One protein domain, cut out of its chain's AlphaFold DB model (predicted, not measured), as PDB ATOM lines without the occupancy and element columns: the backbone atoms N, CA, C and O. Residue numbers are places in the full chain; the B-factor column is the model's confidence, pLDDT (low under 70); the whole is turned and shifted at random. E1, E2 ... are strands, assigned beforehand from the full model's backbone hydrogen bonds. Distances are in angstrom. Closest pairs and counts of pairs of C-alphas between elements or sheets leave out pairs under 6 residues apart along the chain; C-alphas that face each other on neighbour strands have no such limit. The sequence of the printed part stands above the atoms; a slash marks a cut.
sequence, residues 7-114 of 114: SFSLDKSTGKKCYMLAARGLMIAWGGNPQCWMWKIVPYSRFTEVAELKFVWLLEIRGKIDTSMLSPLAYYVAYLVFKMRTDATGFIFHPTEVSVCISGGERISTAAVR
ATOM      1  N   SER A   7     241.553 165.764 196.544       92.25
ATOM      2  CA  SER A   7     242.153 166.600 195.502       92.25
ATOM      3  C   SER A   7     242.673 165.735 194.366       92.25
ATOM      4  O   SER A   7     243.033 164.573 194.568       92.25
ATOM      5  N   PHE A   8     242.689 166.322 193.176       92.69
ATOM      6  CA  PHE A   8     243.069 165.680 191.929       92.69
ATOM      7  C   PHE A   8     244.270 166.400 191.318       92.69
ATOM      8  O   PHE A   8     244.344 167.629 191.330       92.69
ATOM      9  N   SER A   9     245.199 165.631 190.770       93.69
ATOM     10  CA  SER A   9     246.268 166.126 189.909       93.69
ATOM     11  C   SER A   9     246.647 165.061 188.888       93.69
ATOM     12  O   SER A   9     246.253 163.905 189.012       93.69
ATOM     13  N   LEU A  10     247.431 165.440 187.885       95.62
ATOM     14  CA  LEU A  10     248.044 164.494 186.961       95.62
ATOM     15  C   LEU A  10     249.520 164.339 187.309       95.62
ATOM     16  O   LEU A  10     250.191 165.331 187.606       95.62
ATOM     17  N   ASP A  11     250.015 163.106 187.266       93.12
ATOM     18  CA  ASP A  11     251.449 162.865 187.256       93.12
ATOM     19  C   ASP A  11     252.055 163.531 186.018       93.12
ATOM     20  O   ASP A  11     251.580 163.344 184.895       93.12
ATOM     21  N   LYS A  12     253.109 164.324 186.222       92.69
ATOM     22  CA  LYS A  12     253.680 165.156 185.156       92.69
ATOM     23  C   LYS A  12     254.341 164.330 184.056       92.69
ATOM     24  O   LYS A  12     254.392 164.791 182.923       92.69
ATOM     25  N   SER A  13     254.861 163.148 184.392       93.00
ATOM     26  CA  SER A  13     255.615 162.315 183.453       93.00
ATOM     27  C   SER A  13     254.725 161.372 182.646       93.00
ATOM     28  O   SER A  13     254.954 161.163 181.459       93.00
ATOM     29  N   THR A  14     253.681 160.831 183.271       92.75
ATOM     30  CA  THR A  14     252.833 159.777 182.698       92.75
ATOM     31  C   THR A  14     251.424 160.248 182.349       92.75
ATOM     32  O   THR A  14     250.680 159.514 181.699       92.75
ATOM     33  N   GLY A  15     251.006 161.430 182.821       94.31
ATOM     34  CA  GLY A  15     249.632 161.918 182.685       94.31
ATOM     35  C   GLY A  15     248.599 161.068 183.436       94.31
ATOM     36  O   GLY A  15     247.397 161.231 183.224       94.31
ATOM     37  N   LYS A  16     249.033 160.132 184.291       95.81
ATOM     38  CA  LYS A  16     248.134 159.285 185.083       95.81
ATOM     39  C   LYS A  16     247.529 160.089 186.230       95.81
ATOM     40  O   LYS A  16     248.133 161.025 186.753       95.81
ATOM     41  N   LYS A  17     246.304 159.735 186.610       95.81
ATOM     42  CA  LYS A  17     245.558 160.435 187.657       95.81
ATOM     43  C   LYS A  17     246.197 160.188 189.024       95.81
ATOM     44  O   LYS A  17     246.408 159.045 189.408       95.81
ATOM     45  N   CYS A  18     246.421 161.247 189.790       94.50
ATOM     46  CA  CYS A  18     246.853 161.194 191.180       94.50
ATOM     47  C   CYS A  18     245.761 161.784 192.071       94.50
ATOM     48  O   CYS A  18     245.247 162.875 191.810       94.50
ATOM     49  N   TYR A  19     245.439 161.078 193.149       94.25
ATOM     50  CA  TYR A  19     244.454 161.520 194.125       94.25
ATOM     51  C   TYR A  19     245.082 161.626 195.505       94.25
ATOM     52  O   TYR A  19     245.890 160.792 195.902       94.25
ATOM     53  N   MET A  20     244.660 162.641 196.248       93.94
ATOM     54  CA  MET A  20     244.957 162.765 197.669       93.94
ATOM     55  C   MET A  20     243.642 162.886 198.427       93.94
ATOM     56  O   MET A  20     242.742 163.603 197.986       93.94
ATOM     57  N   LEU A  21     243.533 162.194 199.557       94.56
ATOM     58  CA  LEU A  21     242.388 162.274 200.459       94.56
ATOM     59  C   LEU A  21     242.727 163.226 201.610       94.56
ATOM     60  O   LEU A  21     243.824 163.169 202.164       94.56
ATOM     61  N   ALA A  22     241.788 164.093 201.972       94.62
ATOM     62  CA  ALA A  22     241.871 164.889 203.188       94.62
ATOM     63  C   ALA A  22     241.726 163.980 204.410       94.62
ATOM     64  O   ALA A  22     241.046 162.958 204.332       94.62
ATOM     65  N   ALA A  23     242.232 164.404 205.570       94.69
ATOM     66  CA  ALA A  23     242.004 163.684 206.826       94.69
ATOM     67  C   ALA A  23     240.498 163.499 207.125       94.69
ATOM     68  O   ALA A  23     240.081 162.446 207.594       94.69
ATOM     69  N   ARG A  24     239.660 164.479 206.754       93.19
ATOM     70  CA  ARG A  24     238.186 164.402 206.834       93.19
ATOM     71  C   ARG A  24     237.537 163.405 205.870       93.19
ATOM     72  O   ARG A  24     236.352 163.114 206.001       93.19
ATOM     73  N   GLY A  25     238.284 162.923 204.882       93.44
ATOM     74  CA  GLY A  25     237.875 161.858 203.972       93.44
ATOM     75  C   GLY A  25     238.305 160.463 204.431       93.44
ATOM     76  O   GLY A  25     238.013 159.496 203.730       93.44
ATOM     77  N   LEU A  26     239.006 160.350 205.564       94.75
ATOM     78  CA  LEU A  26     239.472 159.086 206.130       94.75
ATOM     79  C   LEU A  26     238.566 158.641 207.281       94.75
ATOM     80  O   LEU A  26     237.990 159.459 207.999       94.75
ATOM     81  N   MET A  27     238.490 157.330 207.490       95.44
ATOM     82  CA  MET A  27     238.014 156.763 208.744       95.44
ATOM     83  C   MET A  27     239.200 156.704 209.703       95.44
ATOM     84  O   MET A  27     240.211 156.072 209.417       95.44
ATOM     85  N   ILE A  28     239.088 157.412 210.822       95.31
ATOM     86  CA  ILE A  28     240.124 157.489 211.849       95.31
ATOM     87  C   ILE A  28     239.511 156.957 213.137       95.31
ATOM     88  O   ILE A  28     238.507 157.501 213.614       95.31
ATOM     89  N   ALA A  29     240.094 155.901 213.704       95.19
ATOM     90  CA  ALA A  29     239.660 155.384 214.994       95.19
ATOM     91  C   ALA A  29     239.751 156.492 216.049       95.19
ATOM     92  O   ALA A  29     240.735 157.232 216.125       95.19
ATOM     93  N   TRP A  30     238.692 156.628 216.847       94.50
ATOM     94  CA  TRP A  30     238.550 157.697 217.840       94.50
ATOM     95  C   TRP A  30     238.524 159.121 217.257       94.50
ATOM     96  O   TRP A  30     238.565 160.071 218.028       94.50
ATOM     97  N   GLY A  31     238.413 159.311 215.935       92.25
ATOM     98  CA  GLY A  31     238.516 160.627 215.282       92.25
ATOM     99  C   GLY A  31     237.467 161.664 215.713       92.25
ATOM    100  O   GLY A  31     237.679 162.866 215.546       92.25
ATOM    101  N   GLY A  32     236.348 161.214 216.291       92.12
ATOM    102  CA  GLY A  32     235.332 162.072 216.910       92.12
ATOM    103  C   GLY A  32     235.585 162.401 218.387       92.12
ATOM    104  O   GLY A  32     234.881 163.236 218.944       92.12
ATOM    105  N   ASN A  33     236.566 161.765 219.033       95.50
ATOM    106  CA  ASN A  33     236.888 161.989 220.437       95.50
ATOM    107  C   ASN A  33     237.925 163.126 220.573       95.50
ATOM    108  O   ASN A  33     239.088 162.933 220.202       95.50
ATOM    109  N   PRO A  34     237.556 164.282 221.157       94.25
ATOM    110  CA  PRO A  34     238.460 165.424 221.304       94.25
ATOM    111  C   PRO A  34     239.616 165.178 222.287       94.25
ATOM    112  O   PRO A  34     240.578 165.951 222.299       94.25
ATOM    113  N   GLN A  35     239.551 164.130 223.118       94.38
ATOM    114  CA  GLN A  35     240.675 163.702 223.962       94.38
ATOM    115  C   GLN A  35     241.756 162.983 223.144       94.38
ATOM    116  O   GLN A  35     242.936 163.078 223.469       94.38
ATOM    117  N   CYS A  36     241.368 162.326 222.049       94.69
ATOM    118  CA  CYS A  36     242.277 161.566 221.194       94.69
ATOM    119  C   CYS A  36     242.826 162.396 220.032       94.69
ATOM    120  O   CYS A  36     244.007 162.290 219.704       94.69
ATOM    121  N   TRP A  37     241.985 163.239 219.431       96.06
ATOM    122  CA  TRP A  37     242.318 163.988 218.221       96.06
ATOM    123  C   TRP A  37     241.949 165.461 218.348       96.06
ATOM    124  O   TRP A  37     240.949 165.830 218.963       96.06
ATOM    125  N   MET A  38     242.754 166.315 217.726       95.75
ATOM    126  CA  MET A  38     242.415 167.707 217.467       95.75
ATOM    127  C   MET A  38     242.316 167.922 215.964       95.75
ATOM    128  O   MET A  38     243.176 167.475 215.213       95.75
ATOM    129  N   TRP A  39     241.297 168.649 215.532       94.56
ATOM    130  CA  TRP A  39     241.174 169.067 214.146       94.56
ATOM    131  C   TRP A  39     241.619 170.518 214.033       94.56
ATOM    132  O   TRP A  39     241.105 171.381 214.744       94.56
ATOM    133  N   LYS A  40     242.643 170.765 213.216       92.94
ATOM    134  CA  LYS A  40     243.300 172.072 213.118       92.94
ATOM    135  C   LYS A  40     243.230 172.612 211.709       92.94
ATOM    136  O   LYS A  40     243.401 171.870 210.744       92.94
ATOM    137  N   ILE A  41     243.076 173.927 211.615       91.69
ATOM    138  CA  ILE A  41     243.285 174.652 210.370       91.69
ATOM    139  C   ILE A  41     244.778 174.929 210.232       91.69
ATOM    140  O   ILE A  41     245.377 175.541 211.117       91.69
ATOM    141  N   VAL A  42     245.381 174.465 209.140       86.88
ATOM    142  CA  VAL A  42     246.811 174.668 208.877       86.88
ATOM    143  C   VAL A  42     246.974 175.501 207.610       86.88
ATOM    144  O   VAL A  42     246.627 175.026 206.524       86.88
ATOM    145  N   PRO A  43     247.508 176.733 207.719       83.81
ATOM    146  CA  PRO A  43     247.818 177.556 206.557       83.81
ATOM    147  C   PRO A  43     248.727 176.810 205.577       83.81
ATOM    148  O   PRO A  43     249.605 176.053 205.989       83.81
ATOM    149  N   TYR A  44     248.517 177.031 204.279       81.25
ATOM    150  CA  TYR A  44     249.298 176.426 203.188       81.25
ATOM    151  C   TYR A  44     249.193 174.896 203.054       81.25
ATOM    152  O   TYR A  44     249.836 174.310 202.183       81.25
ATOM    153  N   SER A  45     248.364 174.232 203.864       84.88
ATOM    154  CA  SER A  45     247.992 172.840 203.622       84.88
ATOM    155  C   SER A  45     247.126 172.730 202.362       84.88
ATOM    156  O   SER A  45     246.302 173.597 202.073       84.88
ATOM    157  N   ARG A  46     247.270 171.616 201.632       86.38
ATOM    158  CA  ARG A  46     246.397 171.255 200.497       86.38
ATOM    159  C   ARG A  46     244.922 171.186 200.902       86.38
ATOM    160  O   ARG A  46     244.056 171.449 200.075       86.38
ATOM    161  N   PHE A  47     244.658 170.801 202.149       90.56
ATOM    162  CA  PHE A  47     243.326 170.747 202.741       90.56
ATOM    163  C   PHE A  47     243.270 171.655 203.960       90.56
ATOM    164  O   PHE A  47     244.180 171.621 204.787       90.56
ATOM    165  N   THR A  48     242.185 172.419 204.084       88.25
ATOM    166  CA  THR A  48     242.005 173.413 205.149       88.25
ATOM    167  C   THR A  48     242.178 172.814 206.537       88.25
ATOM    168  O   THR A  48     242.797 173.439 207.389       88.25
ATOM    169  N   GLU A  49     241.666 171.603 206.757       92.19
ATOM    170  CA  GLU A  49     241.641 170.963 208.066       92.19
ATOM    171  C   GLU A  49     242.450 169.661 208.080       92.19
ATOM    172  O   GLU A  49     242.305 168.803 207.202       92.19
ATOM    173  N   VAL A  50     243.288 169.503 209.105       93.62
ATOM    174  CA  VAL A  50     244.132 168.323 209.333       93.62
ATOM    175  C   VAL A  50     243.862 167.723 210.712       93.62
ATOM    176  O   VAL A  50     243.429 168.425 211.628       93.62
ATOM    177  N   ALA A  51     244.130 166.425 210.865       95.31
ATOM    178  CA  ALA A  51     244.018 165.722 212.138       95.31
ATOM    179  C   ALA A  51     245.371 165.709 212.866       95.31
ATOM    180  O   ALA A  51     246.364 165.219 212.330       95.31
ATOM    181  N   GLU A  52     245.403 166.224 214.092       94.94
ATOM    182  CA  GLU A  52     246.533 166.115 215.013       94.94
ATOM    183  C   GLU A  52     246.211 165.090 216.098       94.94
ATOM    184  O   GLU A  52     245.231 165.227 216.835       94.94
ATOM    185  N   LEU A  53     247.045 164.057 216.184       94.25
ATOM    186  CA  LEU A  53     246.944 163.026 217.206       94.25
ATOM    187  C   LEU A  53     247.437 163.570 218.553       94.25
ATOM    188  O   LEU A  53     248.537 164.115 218.628       94.25
ATOM    189  N   LYS A  54     246.639 163.394 219.612       93.00
ATOM    190  CA  LYS A  54     247.038 163.680 220.998       93.00
ATOM    191  C   LYS A  54     247.550 162.416 221.681       93.00
ATOM    192  O   LYS A  54     248.726 162.312 222.000       93.00
ATOM    193  N   PHE A  55     246.646 161.465 221.903       89.00
ATOM    194  CA  PHE A  55     246.922 160.212 222.595       89.00
ATOM    195  C   PHE A  55     245.864 159.169 222.233       89.00
ATOM    196  O   PHE A  55     244.663 159.443 222.295       89.00
ATOM    197  N   VAL A  56     246.306 157.963 221.885       89.88
ATOM    198  CA  VAL A  56     245.446 156.800 221.647       89.88
ATOM    199  C   VAL A  56     246.155 155.534 222.108       89.88
ATOM    200  O   VAL A  56     247.375 155.434 222.022       89.88
ATOM    201  N   TRP A  57     245.372 154.547 222.534       86.31
ATOM    202  CA  TRP A  57     245.865 153.190 222.781       86.31
ATOM    203  C   TRP A  57     246.048 152.396 221.484       86.31
ATOM    204  O   TRP A  57     246.907 151.527 221.407       86.31
ATOM    205  N   LEU A  58     245.244 152.709 220.464       88.00
ATOM    206  CA  LEU A  58     245.292 152.083 219.149       88.00
ATOM    207  C   LEU A  58     245.131 153.153 218.071       88.00
ATOM    208  O   LEU A  58     244.107 153.842 218.021       88.00
ATOM    209  N   LEU A  59     246.142 153.273 217.211       90.12
ATOM    210  CA  LEU A  59     246.103 154.128 216.035       90.12
ATOM    211  C   LEU A  59     245.654 153.309 214.826       90.12
ATOM    212  O   LEU A  59     246.378 152.437 214.358       90.12
ATOM    213  N   GLU A  60     244.479 153.631 214.299       93.00
ATOM    214  CA  GLU A  60     243.963 153.019 213.082       93.00
ATOM    215  C   GLU A  60     243.389 154.091 212.155       93.00
ATOM    216  O   GLU A  60     242.548 154.905 212.549       93.00
ATOM    217  N   ILE A  61     243.868 154.089 210.911       94.56
ATOM    218  CA  ILE A  61     243.467 155.020 209.858       94.56
ATOM    219  C   ILE A  61     243.158 154.200 208.608       94.56
ATOM    220  O   ILE A  61     243.997 153.440 208.131       94.56
ATOM    221  N   ARG A  62     241.958 154.375 208.054       94.88
ATOM    222  CA  ARG A  62     241.500 153.696 206.840       94.88
ATOM    223  C   ARG A  62     241.057 154.717 205.798       94.88
ATOM    224  O   ARG A  62     240.286 155.632 206.084       94.88
ATOM    225  N   GLY A  63     241.522 154.536 204.567       92.69
ATOM    226  CA  GLY A  63     241.093 155.304 203.400       92.69
ATOM    227  C   GLY A  63     240.405 154.406 202.379       92.69
ATOM    228  O   GLY A  63     240.699 153.216 202.294       92.69
ATOM    229  N   LYS A  64     239.499 154.980 201.585       92.88
ATOM    230  CA  LYS A  64     238.890 154.300 200.438       92.88
ATOM    231  C   LYS A  64     238.874 155.238 199.240       92.88
ATOM    232  O   LYS A  64     238.509 156.407 199.359       92.88
ATOM    233  N   ILE A  65     239.240 154.699 198.085       91.75
ATOM    234  CA  ILE A  65     239.082 155.349 196.790       91.75
ATOM    235  C   ILE A  65     238.364 154.386 195.852       91.75
ATOM    236  O   ILE A  65     238.586 153.178 195.911       91.75
ATOM    237  N   ASP A  66     237.467 154.918 195.034       91.50
ATOM    238  CA  ASP A  66     236.818 154.135 193.994       91.50
ATOM    239  C   ASP A  66     237.818 153.907 192.851       91.50
ATOM    240  O   ASP A  66     238.411 154.856 192.331       91.50
ATOM    241  N   THR A  67     238.041 152.647 192.479       90.19
ATOM    242  CA  THR A  67     239.006 152.279 191.436       90.19
ATOM    243  C   THR A  67     238.596 152.788 190.057       90.19
ATOM    244  O   THR A  67     239.475 153.027 189.234       90.19
ATOM    245  N   SER A  68     237.306 153.056 189.815       91.38
ATOM    246  CA  SER A  68     236.824 153.695 188.579       91.38
ATOM    247  C   SER A  68     237.343 155.128 188.406       91.38
ATOM    248  O   SER A  68     237.421 155.643 187.289       91.38
ATOM    249  N   MET A  69     237.754 155.777 189.503       92.56
ATOM    250  CA  MET A  69     238.373 157.100 189.452       92.56
ATOM    251  C   MET A  69     239.820 157.031 188.959       92.56
ATOM    252  O   MET A  69     240.305 158.000 188.373       92.56
ATOM    253  N   LEU A  70     240.505 155.905 189.173       93.25
ATOM    254  CA  LEU A  70     241.908 155.716 188.820       93.25
ATOM    255  C   LEU A  70     242.082 155.542 187.305       93.25
ATOM    256  O   LEU A  70     241.200 155.070 186.593       93.25
ATOM    257  N   SER A  71     243.241 155.935 186.779       94.81
ATOM    258  CA  SER A  71     243.633 155.565 185.417       94.81
ATOM    259  C   SER A  71     243.777 154.041 185.295       94.81
ATOM    260  O   SER A  71     244.460 153.451 186.137       94.81
ATOM    261  N   PRO A  72     243.224 153.416 184.238       92.56
ATOM    262  CA  PRO A  72     243.381 151.987 183.992       92.56
ATOM    263  C   PRO A  72     244.833 151.637 183.640       92.56
ATOM    264  O   PRO A  72     245.594 152.491 183.160       92.56
ATOM    265  N   LEU A  73     245.183 150.360 183.855       89.12
ATOM    266  CA  LEU A  73     246.490 149.776 183.526       89.12
ATOM    267  C   LEU A  73     247.652 150.634 184.056       89.12
ATOM    268  O   LEU A  73     248.548 151.035 183.313       89.12
ATOM    269  N   ALA A  74     247.583 150.999 185.335       91.25
ATOM    270  CA  ALA A  74     248.592 151.806 186.005       91.25
ATOM    271  C   ALA A  74     248.897 151.227 187.387       91.25
ATOM    272  O   ALA A  74     247.996 150.770 188.091       91.25
ATOM    273  N   TYR A  75     250.171 151.271 187.767       89.88
ATOM    274  CA  TYR A  75     250.603 150.936 189.115       89.88
ATOM    275  C   TYR A  75     250.412 152.142 190.027       89.88
ATOM    276  O   TYR A  75     250.772 153.264 189.669       89.88
ATOM    277  N   TYR A  76     249.859 151.894 191.208       90.38
ATOM    278  CA  TYR A  76     249.659 152.910 192.230       90.38
ATOM    279  C   TYR A  76     250.458 152.562 193.470       90.38
ATOM    280  O   TYR A  76     250.519 151.404 193.879       90.38
ATOM    281  N   VAL A  77     251.006 153.596 194.097       90.56
ATOM    282  CA  VAL A  77     251.566 153.520 195.442       90.56
ATOM    283  C   VAL A  77     250.714 154.401 196.343       90.56
ATOM    284  O   VAL A  77     250.336 155.512 195.967       90.56
ATOM    285  N   ALA A  78     250.379 153.886 197.522       91.50
ATOM    286  CA  ALA A  78     249.651 154.626 198.536       91.50
ATOM    287  C   ALA A  78     250.629 155.177 199.575       91.50
ATOM    288  O   ALA A  78     251.498 154.456 200.060       91.50
ATOM    289  N   TYR A  79     250.450 156.445 199.938       91.31
ATOM    290  CA  TYR A  79     251.253 157.117 200.952       91.31
ATOM    291  C   TYR A  79     250.347 157.712 202.023       91.31
ATOM    292  O   TYR A  79     249.344 158.358 201.709       91.31
ATOM    293  N   LEU A  80     250.738 157.548 203.286       91.75
ATOM    294  CA  LEU A  80     250.227 158.361 204.381       91.75
ATOM    295  C   LEU A  80     251.157 159.568 204.542       91.75
ATOM    296  O   LEU A  80     252.327 159.406 204.875       91.75
ATOM    297  N   VAL A  81     250.648 160.774 204.288       91.56
ATOM    298  CA  VAL A  81     251.424 162.017 204.415       91.56
ATOM    299  C   VAL A  81     251.124 162.652 205.767       91.56
ATOM    300  O   VAL A  81     249.988 163.039 206.034       91.56
ATOM    301  N   PHE A  82     252.141 162.768 206.616       90.31
ATOM    302  CA  PHE A  82     252.019 163.337 207.955       90.31
ATOM    303  C   PHE A  82     253.303 164.060 208.366       90.31
ATOM    304  O   PHE A  82     254.358 163.903 207.750       90.31
ATOM    305  N   LYS A  83     253.203 164.863 209.427       89.38
ATOM    306  CA  LYS A  83     254.343 165.491 210.094       89.38
ATOM    307  C   LYS A  83     254.395 164.998 211.533       89.38
ATOM    308  O   LYS A  83     253.410 165.116 212.255       89.38
ATOM    309  N   MET A  84     255.554 164.497 211.946       87.69
ATOM    310  CA  MET A  84     255.808 164.155 213.344       87.69
ATOM    311  C   MET A  84     256.111 165.415 214.146       87.69
ATOM    312  O   MET A  84     256.872 166.281 213.703       87.69
ATOM    313  N   ARG A  85     255.522 165.514 215.336       87.50
ATOM    314  CA  ARG A  85     255.976 166.482 216.333       87.50
ATOM    315  C   ARG A  85     257.286 165.987 216.945       87.50
ATOM    316  O   ARG A  85     257.520 164.786 217.023       87.50
ATOM    317  N   THR A  86     258.126 166.910 217.394       87.31
ATOM    318  CA  THR A  86     259.413 166.582 218.028       87.31
ATOM    319  C   THR A  86     259.251 165.829 219.348       87.31
ATOM    320  O   THR A  86     260.154 165.109 219.751       87.31
ATOM    321  N   ASP A  87     258.103 165.989 220.009       86.75
ATOM    322  CA  ASP A  87     257.717 165.332 221.260       86.75
ATOM    323  C   ASP A  87     256.872 164.059 221.043       86.75
ATOM    324  O   ASP A  87     256.386 163.469 222.009       86.75
ATOM    325  N   ALA A  88     256.677 163.617 219.794       86.00
ATOM    326  CA  ALA A  88     255.892 162.423 219.495       86.00
ATOM    327  C   ALA A  88     256.618 161.144 219.953       86.00
ATOM    328  O   ALA A  88     257.785 160.924 219.635       86.00
ATOM    329  N   THR A  89     255.903 160.268 220.661       83.38
ATOM    330  CA  THR A  89     256.420 158.994 221.195       83.38
ATOM    331  C   THR A  89     255.447 157.841 220.907       83.38
ATOM    332  O   THR A  89     254.343 158.062 220.416       83.38
ATOM    333  N   GLY A  90     255.858 156.592 221.161       80.62
ATOM    334  CA  GLY A  90     254.995 155.399 221.052       80.62
ATOM    335  C   GLY A  90     255.115 154.607 219.742       80.62
ATOM    336  O   GLY A  90     254.911 153.395 219.753       80.62
ATOM    337  N   PHE A  91     255.549 155.249 218.653       76.75
ATOM    338  CA  PHE A  91     255.745 154.612 217.339       76.75
ATOM    339  C   PHE A  91     256.979 153.699 217.256       76.75
ATOM    340  O   PHE A  91     257.068 152.861 216.373       76.75
ATOM    341  N   ILE A  92     257.919 153.832 218.195       70.81
ATOM    342  CA  ILE A  92     259.166 153.047 218.221       70.81
ATOM    343  C   ILE A  92     258.914 151.610 218.712       70.81
ATOM    344  O   ILE A  92     259.632 150.684 218.343       70.81
ATOM    345  N   PHE A  93     257.895 151.415 219.557       67.69
ATOM    346  CA  PHE A  93     257.677 150.153 220.274       67.69
ATOM    347  C   PHE A  93     256.731 149.189 219.557       67.69
ATOM    348  O   PHE A  93     256.776 147.990 219.824       67.69
ATOM    349  N   HIS A  94     255.899 149.689 218.642       68.06
ATOM    350  CA  HIS A  94     254.903 148.886 217.942       68.06
ATOM    351  C   HIS A  94     255.110 149.023 216.433       68.06
ATOM    352  O   HIS A  94     255.041 150.142 215.923       68.06
ATOM    353  N   PRO A  95     255.371 147.922 215.707       69.94
ATOM    354  CA  PRO A  95     255.446 147.977 214.255       69.94
ATOM    355  C   PRO A  95     254.115 148.478 213.689       69.94
ATOM    356  O   PRO A  95     253.045 148.013 214.083       69.94
ATOM    357  N   THR A  96     254.183 149.428 212.759       80.06
ATOM    358  CA  THR A  96     252.993 149.971 212.104       80.06
ATOM    359  C   THR A  96     252.602 149.053 210.956       80.06
ATOM    360  O   THR A  96     253.355 148.922 209.991       80.06
ATOM    361  N   GLU A  97     251.432 148.418 211.037       86.25
ATOM    362  CA  GLU A  97     250.882 147.663 209.910       86.25
ATOM    363  C   GLU A  97     250.289 148.622 208.873       86.25
ATOM    364  O   GLU A  97     249.440 149.461 209.176       86.25
ATOM    365  N   VAL A  98     250.713 148.463 207.624       87.38
ATOM    366  CA  VAL A  98     250.149 149.148 206.464       87.38
ATOM    367  C   VAL A  98     249.644 148.089 205.503       87.38
ATOM    368  O   VAL A  98     250.388 147.177 205.146       87.38
ATOM    369  N   SER A  99     248.396 148.205 205.053       89.19
ATOM    370  CA  SER A  99     247.831 147.291 204.063       89.19
ATOM    371  C   SER A  99     247.058 148.020 202.968       89.19
ATOM    372  O   SER A  99     246.474 149.083 203.188       89.19
ATOM    373  N   VAL A 100     247.063 147.437 201.767       89.00
ATOM    374  CA  VAL A 100     246.295 147.911 200.608       89.00
ATOM    375  C   VAL A 100     245.500 146.742 200.039       89.00
ATOM    376  O   VAL A 100     246.040 145.661 199.795       89.00
ATOM    377  N   CYS A 101     244.201 146.963 199.835       87.38
ATOM    378  CA  CYS A 101     243.259 145.954 199.358       87.38
ATOM    379  C   CYS A 101     242.347 146.550 198.281       87.38
ATOM    380  O   CYS A 101     241.946 147.712 198.386       87.38
ATOM    381  N   ILE A 102     241.970 145.748 197.284       85.44
ATOM    382  CA  ILE A 102     240.926 146.102 196.314       85.44
ATOM    383  C   ILE A 102     239.630 145.417 196.753       85.44
ATOM    384  O   ILE A 102     239.594 144.204 196.943       85.44
ATOM    385  N   SER A 103     238.555 146.188 196.945       73.06
ATOM    386  CA  SER A 103     237.254 145.627 197.325       73.06
ATOM    387  C   SER A 103     236.726 144.709 196.220       73.06
ATOM    388  O   SER A 103     236.553 145.171 195.094       73.06
ATOM    389  N   GLY A 104     236.463 143.443 196.555       67.31
ATOM    390  CA  GLY A 104     236.083 142.400 195.592       67.31
ATOM    391  C   GLY A 104     237.245 141.519 195.111       67.31
ATOM    392  O   GLY A 104     237.021 140.668 194.259       67.31
ATOM    393  N   GLY A 105     238.458 141.700 195.650       60.97
ATOM    394  CA  GLY A 105     239.636 140.865 195.385       60.97
ATOM    395  C   GLY A 105     240.455 140.554 196.646       60.97
ATOM    396  O   GLY A 105     240.054 140.879 197.764       60.97
ATOM    397  N   GLU A 106     241.602 139.901 196.462       55.97
ATOM    398  CA  GLU A 106     242.504 139.453 197.533       55.97
ATOM    399  C   GLU A 106     243.327 140.614 198.140       55.97
ATOM    400  O   GLU A 106     243.520 141.658 197.507       55.97
ATOM    401  N   ARG A 107     243.809 140.467 199.389       60.28
ATOM    402  CA  ARG A 107     244.714 141.451 200.027       60.28
ATOM    403  C   ARG A 107     246.009 141.530 199.210       60.28
ATOM    404  O   ARG A 107     246.669 140.516 199.026       60.28
ATOM    405  N   ILE A 108     246.392 142.722 198.745       65.38
ATOM    406  CA  ILE A 108     247.472 142.871 197.747       65.38
ATOM    407  C   ILE A 108     248.834 143.051 198.409       65.38
ATOM    408  O   ILE A 108     249.850 142.583 197.903       65.38
ATOM    409  N   SER A 109     248.879 143.750 199.539       65.81
ATOM    410  CA  SER A 109     250.130 143.971 200.251       65.81
ATOM    411  C   SER A 109     249.861 144.294 201.712       65.81
ATOM    412  O   SER A 109     248.895 144.986 202.043       65.81
ATOM    413  N   THR A 110     250.697 143.762 202.595       68.75
ATOM    414  CA  THR A 110     250.783 144.159 203.999       68.75
ATOM    415  C   THR A 110     252.259 144.303 204.342       68.75
ATOM    416  O   THR A 110     253.045 143.405 204.052       68.75
ATOM    417  N   ALA A 111     252.636 145.437 204.922       68.62
ATOM    418  CA  ALA A 111     253.991 145.714 205.367       68.62
ATOM    419  C   ALA A 111     253.956 146.215 206.810       68.62
ATOM    420  O   ALA A 111     253.103 147.023 207.173       68.62
ATOM    421  N   ALA A 112     254.895 145.739 207.621       66.44
ATOM    422  CA  ALA A 112     255.164 146.288 208.938       66.44
ATOM    423  C   ALA A 112     256.307 147.299 208.799       66.44
ATOM    424  O   ALA A 112     257.410 146.928 208.396       66.44
ATOM    425  N   VAL A 113     256.040 148.569 209.090       60.81
ATOM    426  CA  VAL A 113     257.022 149.656 208.991       60.81
ATOM    427  C   VAL A 113     257.425 150.092 210.401       60.81
ATOM    428  O   VAL A 113     256.585 150.130 211.304       60.81
ATOM    429  N   ARG A 114     258.718 150.366 210.593       51.97
ATOM    430  CA  ARG A 114     259.290 150.941 211.818       51.97
ATOM    431  C   ARG A 114     259.660 152.395 211.579       51.97
ATOM    432  O   ARG A 114     260.145 152.676 210.461       51.97
TER     433      ARG A 114
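This is residues 7 to 114 of the 114 residues of an uncharacterized protein of Hevea brasiliensis (UniProt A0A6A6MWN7). With little regular structure, three separate two-stranded hairpins, E5 with E6, E1 with E2 and E3 with E4, sit around a long loop, residues 54 to 95, that runs between them. The printed part has 108 residues, six named strands, E1 to E6 in chain order, and no named helix; the class is all strand, with 32 residues in named strands and each sheet antiparallel. It is only just compact, close to loose, with a radius of gyration of 15.7 A for the C-alphas, spanning 42 by 34 by 24 A.

E5 is residues 96 to 101, 16.5 A; E6, residues 107 to 113, 17.3 A, ends at C-alpha 113 (257.022, 149.656, 208.991). E1, residues 7 to 10, begins at C-alpha 7 (242.153, 166.600, 195.502). E2 is residues 17 to 21, E3 37 to 41, E4 49 to 53.

Within hydrogen-bond range are N 98 and O 111 (E5, E6), 2.8 A; N 9 and O 18 (E1, E2), 2.9 A; N 38 and O 52 (E3, E4), 2.8 A. Strands of different hairpins are apart.

The farthest C-alphas, Ser 13 and Gln 35, are 43.2 A apart. The printed part has no cut. Links E2 to E3 and E4 to E5 are long. Residues 93 to 95 and 104 to 114 have pLDDT under 70.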